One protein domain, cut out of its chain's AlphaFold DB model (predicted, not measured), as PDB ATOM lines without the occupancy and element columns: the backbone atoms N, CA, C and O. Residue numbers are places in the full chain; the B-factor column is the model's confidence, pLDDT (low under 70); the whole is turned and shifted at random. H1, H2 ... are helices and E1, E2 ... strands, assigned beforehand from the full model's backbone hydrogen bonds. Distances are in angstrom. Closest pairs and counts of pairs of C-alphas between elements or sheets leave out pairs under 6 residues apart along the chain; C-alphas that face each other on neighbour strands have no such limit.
ATOM      1  N   ASN A  23      27.767  -5.237  12.589       95.69
ATOM      2  CA  ASN A  23      27.093  -6.362  13.228       95.69
ATOM      3  C   ASN A  23      27.779  -7.665  12.818       95.69
ATOM      4  O   ASN A  23      27.995  -7.905  11.627       95.69
ATOM      5  N   LYS A  24      28.080  -8.533  13.785       95.81
ATOM      6  CA  LYS A  24      28.688  -9.841  13.527       95.81
ATOM      7  C   LYS A  24      28.181 -10.885  14.509       95.81
ATOM      8  O   LYS A  24      28.201 -10.667  15.716       95.81
ATOM      9  N   ARG A  25      27.810 -12.058  13.992       96.06
ATOM     10  CA  ARG A  25      27.598 -13.246  14.823       96.06
ATOM     11  C   ARG A  25      28.952 -13.713  15.355       96.06
ATOM     12  O   ARG A  25      29.814 -14.101  14.563       96.06
ATOM     13  N   VAL A  26      29.157 -13.619  16.666       95.75
ATOM     14  CA  VAL A  26      30.438 -13.955  17.315       95.75
ATOM     15  C   VAL A  26      30.487 -15.407  17.781       95.75
ATOM     16  O   VAL A  26      31.561 -15.998  17.785       95.75
ATOM     17  N   ALA A  27      29.329 -15.992  18.083       94.31
ATOM     18  CA  ALA A  27      29.144 -17.411  18.359       94.31
ATOM     19  C   ALA A  27      27.696 -17.817  18.034       94.31
ATOM     20  O   ALA A  27      26.864 -16.977  17.677       94.31
ATOM     21  N   GLU A  28      27.379 -19.104  18.130       92.81
ATOM     22  CA  GLU A  28      25.987 -19.555  18.074       92.81
ATOM     23  C   GLU A  28      25.173 -18.885  19.191       92.81
ATOM     24  O   GLU A  28      25.626 -18.795  20.328       92.81
ATOM     25  N   GLY A  29      24.016 -18.318  18.841       90.75
ATOM     26  CA  GLY A  29      23.199 -17.548  19.782       90.75
ATOM     27  C   GLY A  29      23.788 -16.201  20.227       90.75
ATOM     28  O   GLY A  29      23.150 -15.524  21.022       90.75
ATOM     29  N   GLN A  30      24.953 -15.760  19.729       94.62
ATOM     30  CA  GLN A  30      25.572 -14.495  20.151       94.62
ATOM     31  C   GLN A  30      25.893 -13.548  18.991       94.62
ATOM     32  O   GLN A  30      26.579 -13.908  18.027       94.62
ATOM     33  N   TRP A  31      25.477 -12.290  19.128       96.69
ATOM     34  CA  TRP A  31      25.716 -11.222  18.156       96.69
ATOM     35  C   TRP A  31      26.375 -10.020  18.813       96.69
ATOM     36  O   TRP A  31      25.883  -9.501  19.809       96.69
ATOM     37  N   ALA A  32      27.468  -9.548  18.224       96.19
ATOM     38  CA  ALA A  32      28.070  -8.277  18.584       96.19
ATOM     39  C   ALA A  32      27.598  -7.191  17.614       96.19
ATOM     40  O   ALA A  32      27.671  -7.357  16.392       96.19
ATOM     41  N   VAL A  33      27.153  -6.078  18.181       96.44
ATOM     42  CA  VAL A  33      26.885  -4.810  17.509       96.44
ATOM     43  C   VAL A  33      27.940  -3.831  17.999       96.44
ATOM     44  O   VAL A  33      28.117  -3.681  19.204       96.44
ATOM     45  N   MET A  34      28.647  -3.180  17.085       93.75
ATOM     46  CA  MET A  34      29.690  -2.209  17.398       93.75
ATOM     47  C   MET A  34      29.436  -0.905  16.651       93.75
ATOM     48  O   MET A  34      29.241  -0.914  15.440       93.75
ATOM     49  N   ASP A  35      29.497   0.200  17.379       91.88
ATOM     50  CA  ASP A  35      29.285   1.557  16.913       91.88
ATOM     51  C   ASP A  35      30.540   2.408  17.133       91.88
ATOM     52  O   ASP A  35      31.171   2.353  18.190       91.88
ATOM     53  N   VAL A  36      30.894   3.224  16.144       88.00
ATOM     54  CA  VAL A  36      32.009   4.182  16.233       88.00
ATOM     55  C   VAL A  36      31.700   5.424  15.403       88.00
ATOM     56  O   VAL A  36      31.140   5.321  14.310       88.00
ATOM     57  N   SER A  37      32.036   6.614  15.902       85.12
ATOM     58  CA  SER A  37      31.794   7.855  15.167       85.12
ATOM     59  C   SER A  37      32.612   7.931  13.878       85.12
ATOM     60  O   SER A  37      33.764   7.497  13.813       85.12
ATOM     61  N   VAL A  38      32.025   8.539  12.847       81.12
ATOM     62  CA  VAL A  38      32.699   8.758  11.555       81.12
ATOM     63  C   VAL A  38      33.909   9.684  11.725       81.12
ATOM     64  O   VAL A  38      34.975   9.421  11.168       81.12
ATOM     65  N   ASP A  39      33.779  10.705  12.573       68.62
ATOM     66  CA  ASP A  39      34.854  11.659  12.874       68.62
ATOM     67  C   ASP A  39      36.045  10.996  13.594       68.62
ATOM     68  O   ASP A  39      37.180  11.456  13.490       68.62
ATOM     69  N   GLY A  40      35.813   9.885  14.306       57.94
ATOM     70  CA  GLY A  40      36.870   9.090  14.934       57.94
ATOM     71  C   GLY A  40      37.677   8.238  13.950       57.94
ATOM     72  O   GLY A  40      38.797   7.852  14.275       57.94
ATOM     73  N   ILE A  41      37.133   7.962  12.759       54.19
ATOM     74  CA  ILE A  41      37.758   7.112  11.734       54.19
ATOM     75  C   ILE A  41      38.575   7.940  10.742       54.19
ATOM     76  O   ILE A  41      39.666   7.533  10.352       54.19
ATOM     77  N   LEU A  42      38.051   9.090  10.314       54.06
ATOM     78  CA  LEU A  42      38.684   9.908   9.274       54.06
ATOM     79  C   LEU A  42      39.808  10.810   9.805       54.06
ATOM     80  O   LEU A  42      40.553  11.382   9.008       54.06
ATOM     81  N   GLY A  43      39.949  10.931  11.131       48.62
ATOM     82  CA  GLY A  43      40.782  11.965  11.740       48.62
ATOM     83  C   GLY A  43      40.310  13.376  11.347       48.62
ATOM     84  O   GLY A  43      39.359  13.534  10.575       48.62
ATOM     85  N   PRO A  44      40.948  14.445  11.852       50.25
ATOM     86  CA  PRO A  44      40.794  15.749  11.218       50.25
ATOM     87  C   PRO A  44      41.189  15.602   9.736       50.25
ATOM     88  O   PRO A  44      42.210  14.967   9.462       50.25
ATOM     89  N   PRO A  45      40.403  16.132   8.779       46.03
ATOM     90  CA  PRO A  45      40.613  15.864   7.362       46.03
ATOM     91  C   PRO A  45      42.043  16.225   6.953       46.03
ATOM     92  O   PRO A  45      42.423  17.399   6.915       46.03
ATOM     93  N   ALA A  46      42.840  15.198   6.652       43.59
ATOM     94  CA  ALA A  46      44.186  15.347   6.127       43.59
ATOM     95  C   ALA A  46      44.093  16.015   4.749       43.59
ATOM     96  O   ALA A  46      43.787  15.371   3.751       43.59
ATOM     97  N   ALA A  54      33.999  26.549  10.633       40.66
ATOM     98  CA  ALA A  54      32.550  26.590  10.555       40.66
ATOM     99  C   ALA A  54      31.916  25.568   9.592       40.66
ATOM    100  O   ALA A  54      30.747  25.714   9.311       40.66
ATOM    101  N   VAL A  55      32.609  24.573   9.029       40.88
ATOM    102  CA  VAL A  55      31.963  23.438   8.318       40.88
ATOM    103  C   VAL A  55      32.147  22.145   9.109       40.88
ATOM    104  O   VAL A  55      31.220  21.343   9.213       40.88
ATOM    105  N   VAL A  56      33.299  21.991   9.765       43.38
ATOM    106  CA  VAL A  56      33.562  20.895  10.711       43.38
ATOM    107  C   VAL A  56      32.752  21.089  12.000       43.38
ATOM    108  O   VAL A  56      32.109  20.152  12.467       43.38
ATOM    109  N   ALA A  57      32.652  22.322  12.514       44.03
ATOM    110  CA  ALA A  57      31.817  22.645  13.676       44.03
ATOM    111  C   ALA A  57      30.309  22.433  13.436       44.03
ATOM    112  O   ALA A  57      29.551  22.249  14.387       44.03
ATOM    113  N   ASN A  58      29.859  22.420  12.177       43.34
ATOM    114  CA  ASN A  58      28.437  22.286  11.845       43.34
ATOM    115  C   ASN A  58      27.963  20.833  11.817       43.34
ATOM    116  O   ASN A  58      26.757  20.587  11.837       43.34
ATOM    117  N   ASN A  59      28.893  19.878  11.727       48.28
ATOM    118  CA  ASN A  59      28.571  18.457  11.625       48.28
ATOM    119  C   ASN A  59      28.917  17.671  12.899       48.28
ATOM    120  O   ASN A  59      28.401  16.574  13.101       48.28
ATOM    121  N   THR A  60      29.735  18.244  13.782       53.50
ATOM    122  CA  THR A  60      30.148  17.614  15.037       53.50
ATOM    123  C   THR A  60      29.602  18.427  16.207       53.50
ATOM    124  O   THR A  60      30.065  19.527  16.485       53.50
ATOM    125  N   THR A  61      28.605  17.901  16.924       58.50
ATOM    126  CA  THR A  61      27.936  18.599  18.050       58.50
ATOM    127  C   THR A  61      28.775  18.672  19.338       58.50
ATOM    128  O   THR A  61      28.238  18.620  20.447       58.50
ATOM    129  N   GLY A  62      30.104  18.739  19.209       66.56
ATOM    130  CA  GLY A  62      31.032  18.637  20.336       66.56
ATOM    131  C   GLY A  62      30.921  17.288  21.051       66.56
ATOM    132  O   GLY A  62      31.140  17.209  22.251       66.56
ATOM    133  N   CYS A  63      30.502  16.229  20.359       71.56
ATOM    134  CA  CYS A  63      30.412  14.882  20.907       71.56
ATOM    135  C   CYS A  63      30.848  13.867  19.860       71.56
ATOM    136  O   CYS A  63      30.424  13.960  18.706       71.56
ATOM    137  N   ARG A  64      31.644  12.875  20.272       78.19
ATOM    138  CA  ARG A  64      31.942  11.709  19.440       78.19
ATOM    139  C   ARG A  64      31.725  10.414  20.212       78.19
ATOM    140  O   ARG A  64      32.064  10.311  21.388       78.19
ATOM    141  N   LEU A  65      31.204   9.415  19.510       83.88
ATOM    142  CA  LEU A  65      31.107   8.043  19.992       83.88
ATOM    143  C   LEU A  65      32.436   7.314  19.729       83.88
ATOM    144  O   LEU A  65      32.833   7.136  18.579       83.88
ATOM    145  N   LEU A  66      33.125   6.908  20.789       85.75
ATOM    146  CA  LEU A  66      34.253   5.973  20.732       85.75
ATOM    147  C   LEU A  66      33.726   4.540  20.537       85.75
ATOM    148  O   LEU A  66      32.511   4.357  20.614       85.75
ATOM    149  N   PRO A  67      34.582   3.523  20.294       90.56
ATOM    150  CA  PRO A  67      34.123   2.143  20.148       90.56
ATOM    151  C   PRO A  67      33.157   1.744  21.270       90.56
ATOM    152  O   PRO A  67      33.534   1.633  22.437       90.56
ATOM    153  N   SER A  68      31.894   1.594  20.885       89.75
ATOM    154  CA  SER A  68      30.728   1.360  21.734       89.75
ATOM    155  C   SER A  68      29.890   0.252  21.114       89.75
ATOM    156  O   SER A  68      30.162  -0.167  19.993       89.75
ATOM    157  N   GLY A  69      28.866  -0.241  21.799       94.12
ATOM    158  CA  GLY A  69      27.950  -1.208  21.205       94.12
ATOM    159  C   GLY A  69      27.316  -2.144  22.218       94.12
ATOM    160  O   GLY A  69      27.261  -1.847  23.411       94.12
ATOM    161  N   CYS A  70      26.829  -3.285  21.743       95.19
ATOM    162  CA  CYS A  70      26.251  -4.305  22.602       95.19
ATOM    163  C   CYS A  70      26.566  -5.732  22.146       95.19
ATOM    164  O   CYS A  70      26.787  -6.011  20.969       95.19
ATOM    165  N   LEU A  71      26.573  -6.640  23.117       96.00
ATOM    166  CA  LEU A  71      26.548  -8.079  22.921       96.00
ATOM    167  C   LEU A  71      25.133  -8.571  23.223       96.00
ATOM    168  O   LEU A  71      24.617  -8.349  24.319       96.00
ATOM    169  N   ILE A  72      24.526  -9.231  22.248       95.81
ATOM    170  CA  ILE A  72      23.218  -9.870  22.351       95.81
ATOM    171  C   ILE A  72      23.466 -11.365  22.505       95.81
ATOM    172  O   ILE A  72      24.096 -11.972  21.639       95.81
ATOM    173  N   GLU A  73      22.979 -11.945  23.595       94.75
ATOM    174  CA  GLU A  73      23.119 -13.361  23.922       94.75
ATOM    175  C   GLU A  73      21.729 -13.997  24.016       94.75
ATOM    176  O   GLU A  73      20.922 -13.627  24.869       94.75
ATOM    177  N   ASP A  74      21.438 -14.957  23.143       92.12
ATOM    178  CA  ASP A  74      20.280 -15.834  23.285       92.12
ATOM    179  C   ASP A  74      20.483 -16.721  24.518       92.12
ATOM    180  O   ASP A  74      21.512 -17.382  24.678       92.12
ATOM    181  N   MET A  75      19.501 -16.722  25.414       89.56
ATOM    182  CA  MET A  75      19.588 -17.457  26.668       89.56
ATOM    183  C   MET A  75      19.260 -18.949  26.517       89.56
ATOM    184  O   MET A  75      19.376 -19.675  27.504       89.56
ATOM    185  N   GLY A  76      18.858 -19.424  25.329       76.50
ATOM    186  CA  GLY A  76      18.844 -20.844  24.932       76.50
ATOM    187  C   GLY A  76      17.932 -21.784  25.737       76.50
ATOM    188  O   GLY A  76      17.843 -22.970  25.436       76.50
ATOM    189  N   LYS A  77      17.224 -21.287  26.760       75.06
ATOM    190  CA  LYS A  77      16.373 -22.072  27.674       75.06
ATOM    191  C   LYS A  77      14.908 -22.158  27.223       75.06
ATOM    192  O   LYS A  77      14.032 -22.399  28.045       75.06
ATOM    193  N   GLY A  78      14.626 -21.924  25.939       71.88
ATOM    194  CA  GLY A  78      13.271 -21.998  25.372       71.88
ATOM    195  C   GLY A  78      12.307 -20.905  25.853       71.88
ATOM    196  O   GLY A  78      11.109 -20.997  25.615       71.88
ATOM    197  N   ASN A  79      12.813 -19.872  26.528       74.25
ATOM    198  CA  ASN A  79      12.018 -18.777  27.082       74.25
ATOM    199  C   ASN A  79      11.838 -17.599  26.103       74.25
ATOM    200  O   ASN A  79      11.065 -16.697  26.392       74.25
ATOM    201  N   GLY A  80      12.526 -17.607  24.954       82.88
ATOM    202  CA  GLY A  80      12.412 -16.567  23.925       82.88
ATOM    203  C   GLY A  80      13.028 -15.216  24.309       82.88
ATOM    204  O   GLY A  80      12.801 -14.233  23.611       82.88
ATOM    205  N   TYR A  81      13.801 -15.156  25.400       88.62
ATOM    206  CA  TYR A  81      14.459 -13.933  25.858       88.62
ATOM    207  C   TYR A  81      15.937 -13.919  25.474       88.62
ATOM    208  O   TYR A  81      16.616 -14.949  25.500       88.62
ATOM    209  N   CYS A  82      16.457 -12.723  25.213       91.75
ATOM    210  CA  CYS A  82      17.884 -12.485  25.058       91.75
ATOM    211  C   CYS A  82      18.401 -11.590  26.187       91.75
ATOM    212  O   CYS A  82      17.679 -10.759  26.739       91.75
ATOM    213  N   LYS A  83      19.669 -11.769  26.544       93.06
ATOM    214  CA  LYS A  83      20.401 -10.871  27.428       93.06
ATOM    215  C   LYS A  83      21.200  -9.905  26.565       93.06
ATOM    216  O   LYS A  83      21.981 -10.328  25.717       93.06
ATOM    217  N   ILE A  84      21.041  -8.610  26.816       94.94
ATOM    218  CA  ILE A  84      21.779  -7.563  26.109       94.94
ATOM    219  C   ILE A  84      22.768  -6.928  27.085       94.94
ATOM    220  O   ILE A  84      22.384  -6.387  28.119       94.94
ATOM    221  N   THR A  85      24.058  -6.996  26.758       93.62
ATOM    222  CA  THR A  85      25.119  -6.294  27.490       93.62
ATOM    223  C   THR A  85      25.604  -5.138  26.635       93.62
ATOM    224  O   THR A  85      26.161  -5.365  25.567       93.62
ATOM    225  N   TRP A  86      25.404  -3.905  27.087       92.31
ATOM    226  CA  TRP A  86      25.756  -2.705  26.329       92.31
ATOM    227  C   TRP A  86      26.906  -1.930  26.984       92.31
ATOM    228  O   TRP A  86      27.045  -1.910  28.208       92.31
ATOM    229  N   VAL A  87      27.741  -1.306  26.158       89.19
ATOM    230  CA  VAL A  87      28.842  -0.435  26.573       89.19
ATOM    231  C   VAL A  87      28.791   0.821  25.719       89.19
ATOM    232  O   VAL A  87      28.817   0.747  24.491       89.19
ATOM    233  N   VAL A  88      28.749   1.978  26.376       88.44
ATOM    234  CA  VAL A  88      28.798   3.279  25.709       88.44
ATOM    235  C   VAL A  88      30.046   4.010  26.154       88.44
ATOM    236  O   VAL A  88      30.246   4.268  27.340       88.44
TER     237      VAL A  88
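AT A GLANCE: This is residues 23 to 46 and 54 to 88 of the 118 residues of the protein "START domain-containing protein" of Sorghum bicolor (UniProt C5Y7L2). A narrow, twisted sheet of two hairpins side by side, E1 with E2 and E4 with E5, makes one part of a long rod. Beyond one end of the sheet lie the short helix H1, the short strand E3 and the loops at the cut, while the loop from E4 to E5 makes the other end of the rod. The printed part has 59 residues, in the order E1 E2 H1 E3 E4 E5, mostly strand by its named elements; the sheet's order is E1, E2, E4, E5, all antiparallel. The whole is extended, with a radius of gyration of the C-alphas of 16.6 A and spans of 54 by 19 by 12 A.

HOW THE PARTS SIT: Inner strands E2, residues 30 to 37, and E4, residues 68 to 74, are antiparallel neighbours at 168 degrees, with N 33 and O 70 2.8 A apart, within hydrogen-bond range. Edge strand E1, residues 23 to 27, forms a hairpin with E2, with N 24 and O 32 at 2.9 A. Edge strand E5, residues 82 to 87, forms a hairpin with E4, with N 71 and O 85 at 2.8 A. E3, residues 63 to 65, pairs with no named strand and runs on into E4 at 37 degrees across a break of 2 residues. The closest C-alphas of E2 and E3 are those of Ser 37 and Leu 65, 4.9 A apart. H1, residues 38 to 42, is not on the sheet; its one O i to N i+4 pair is within hydrogen-bond range.

IN THESE COORDINATES: E1, 12.4 A long, begins at C-alpha 23 (27.093, -6.362, 13.228). E2 is 23.7 A long, H1 6.5 A, E3 6.9 A and E4 20.2 A. E5, 16.4 A long, ends at C-alpha 87 (28.842, -0.435, 26.573).

THE WHOLE: The C-alphas farthest apart, of Ala 54 and Gly 78, are 54.3 A apart. Residues 47 to 53 are not printed, and C-alphas 46 and 54 are 16.8 A apart across this cut. Of the links printed whole, none is long. The pLDDT is under 70 at residues 39 to 46 and 54 to 62.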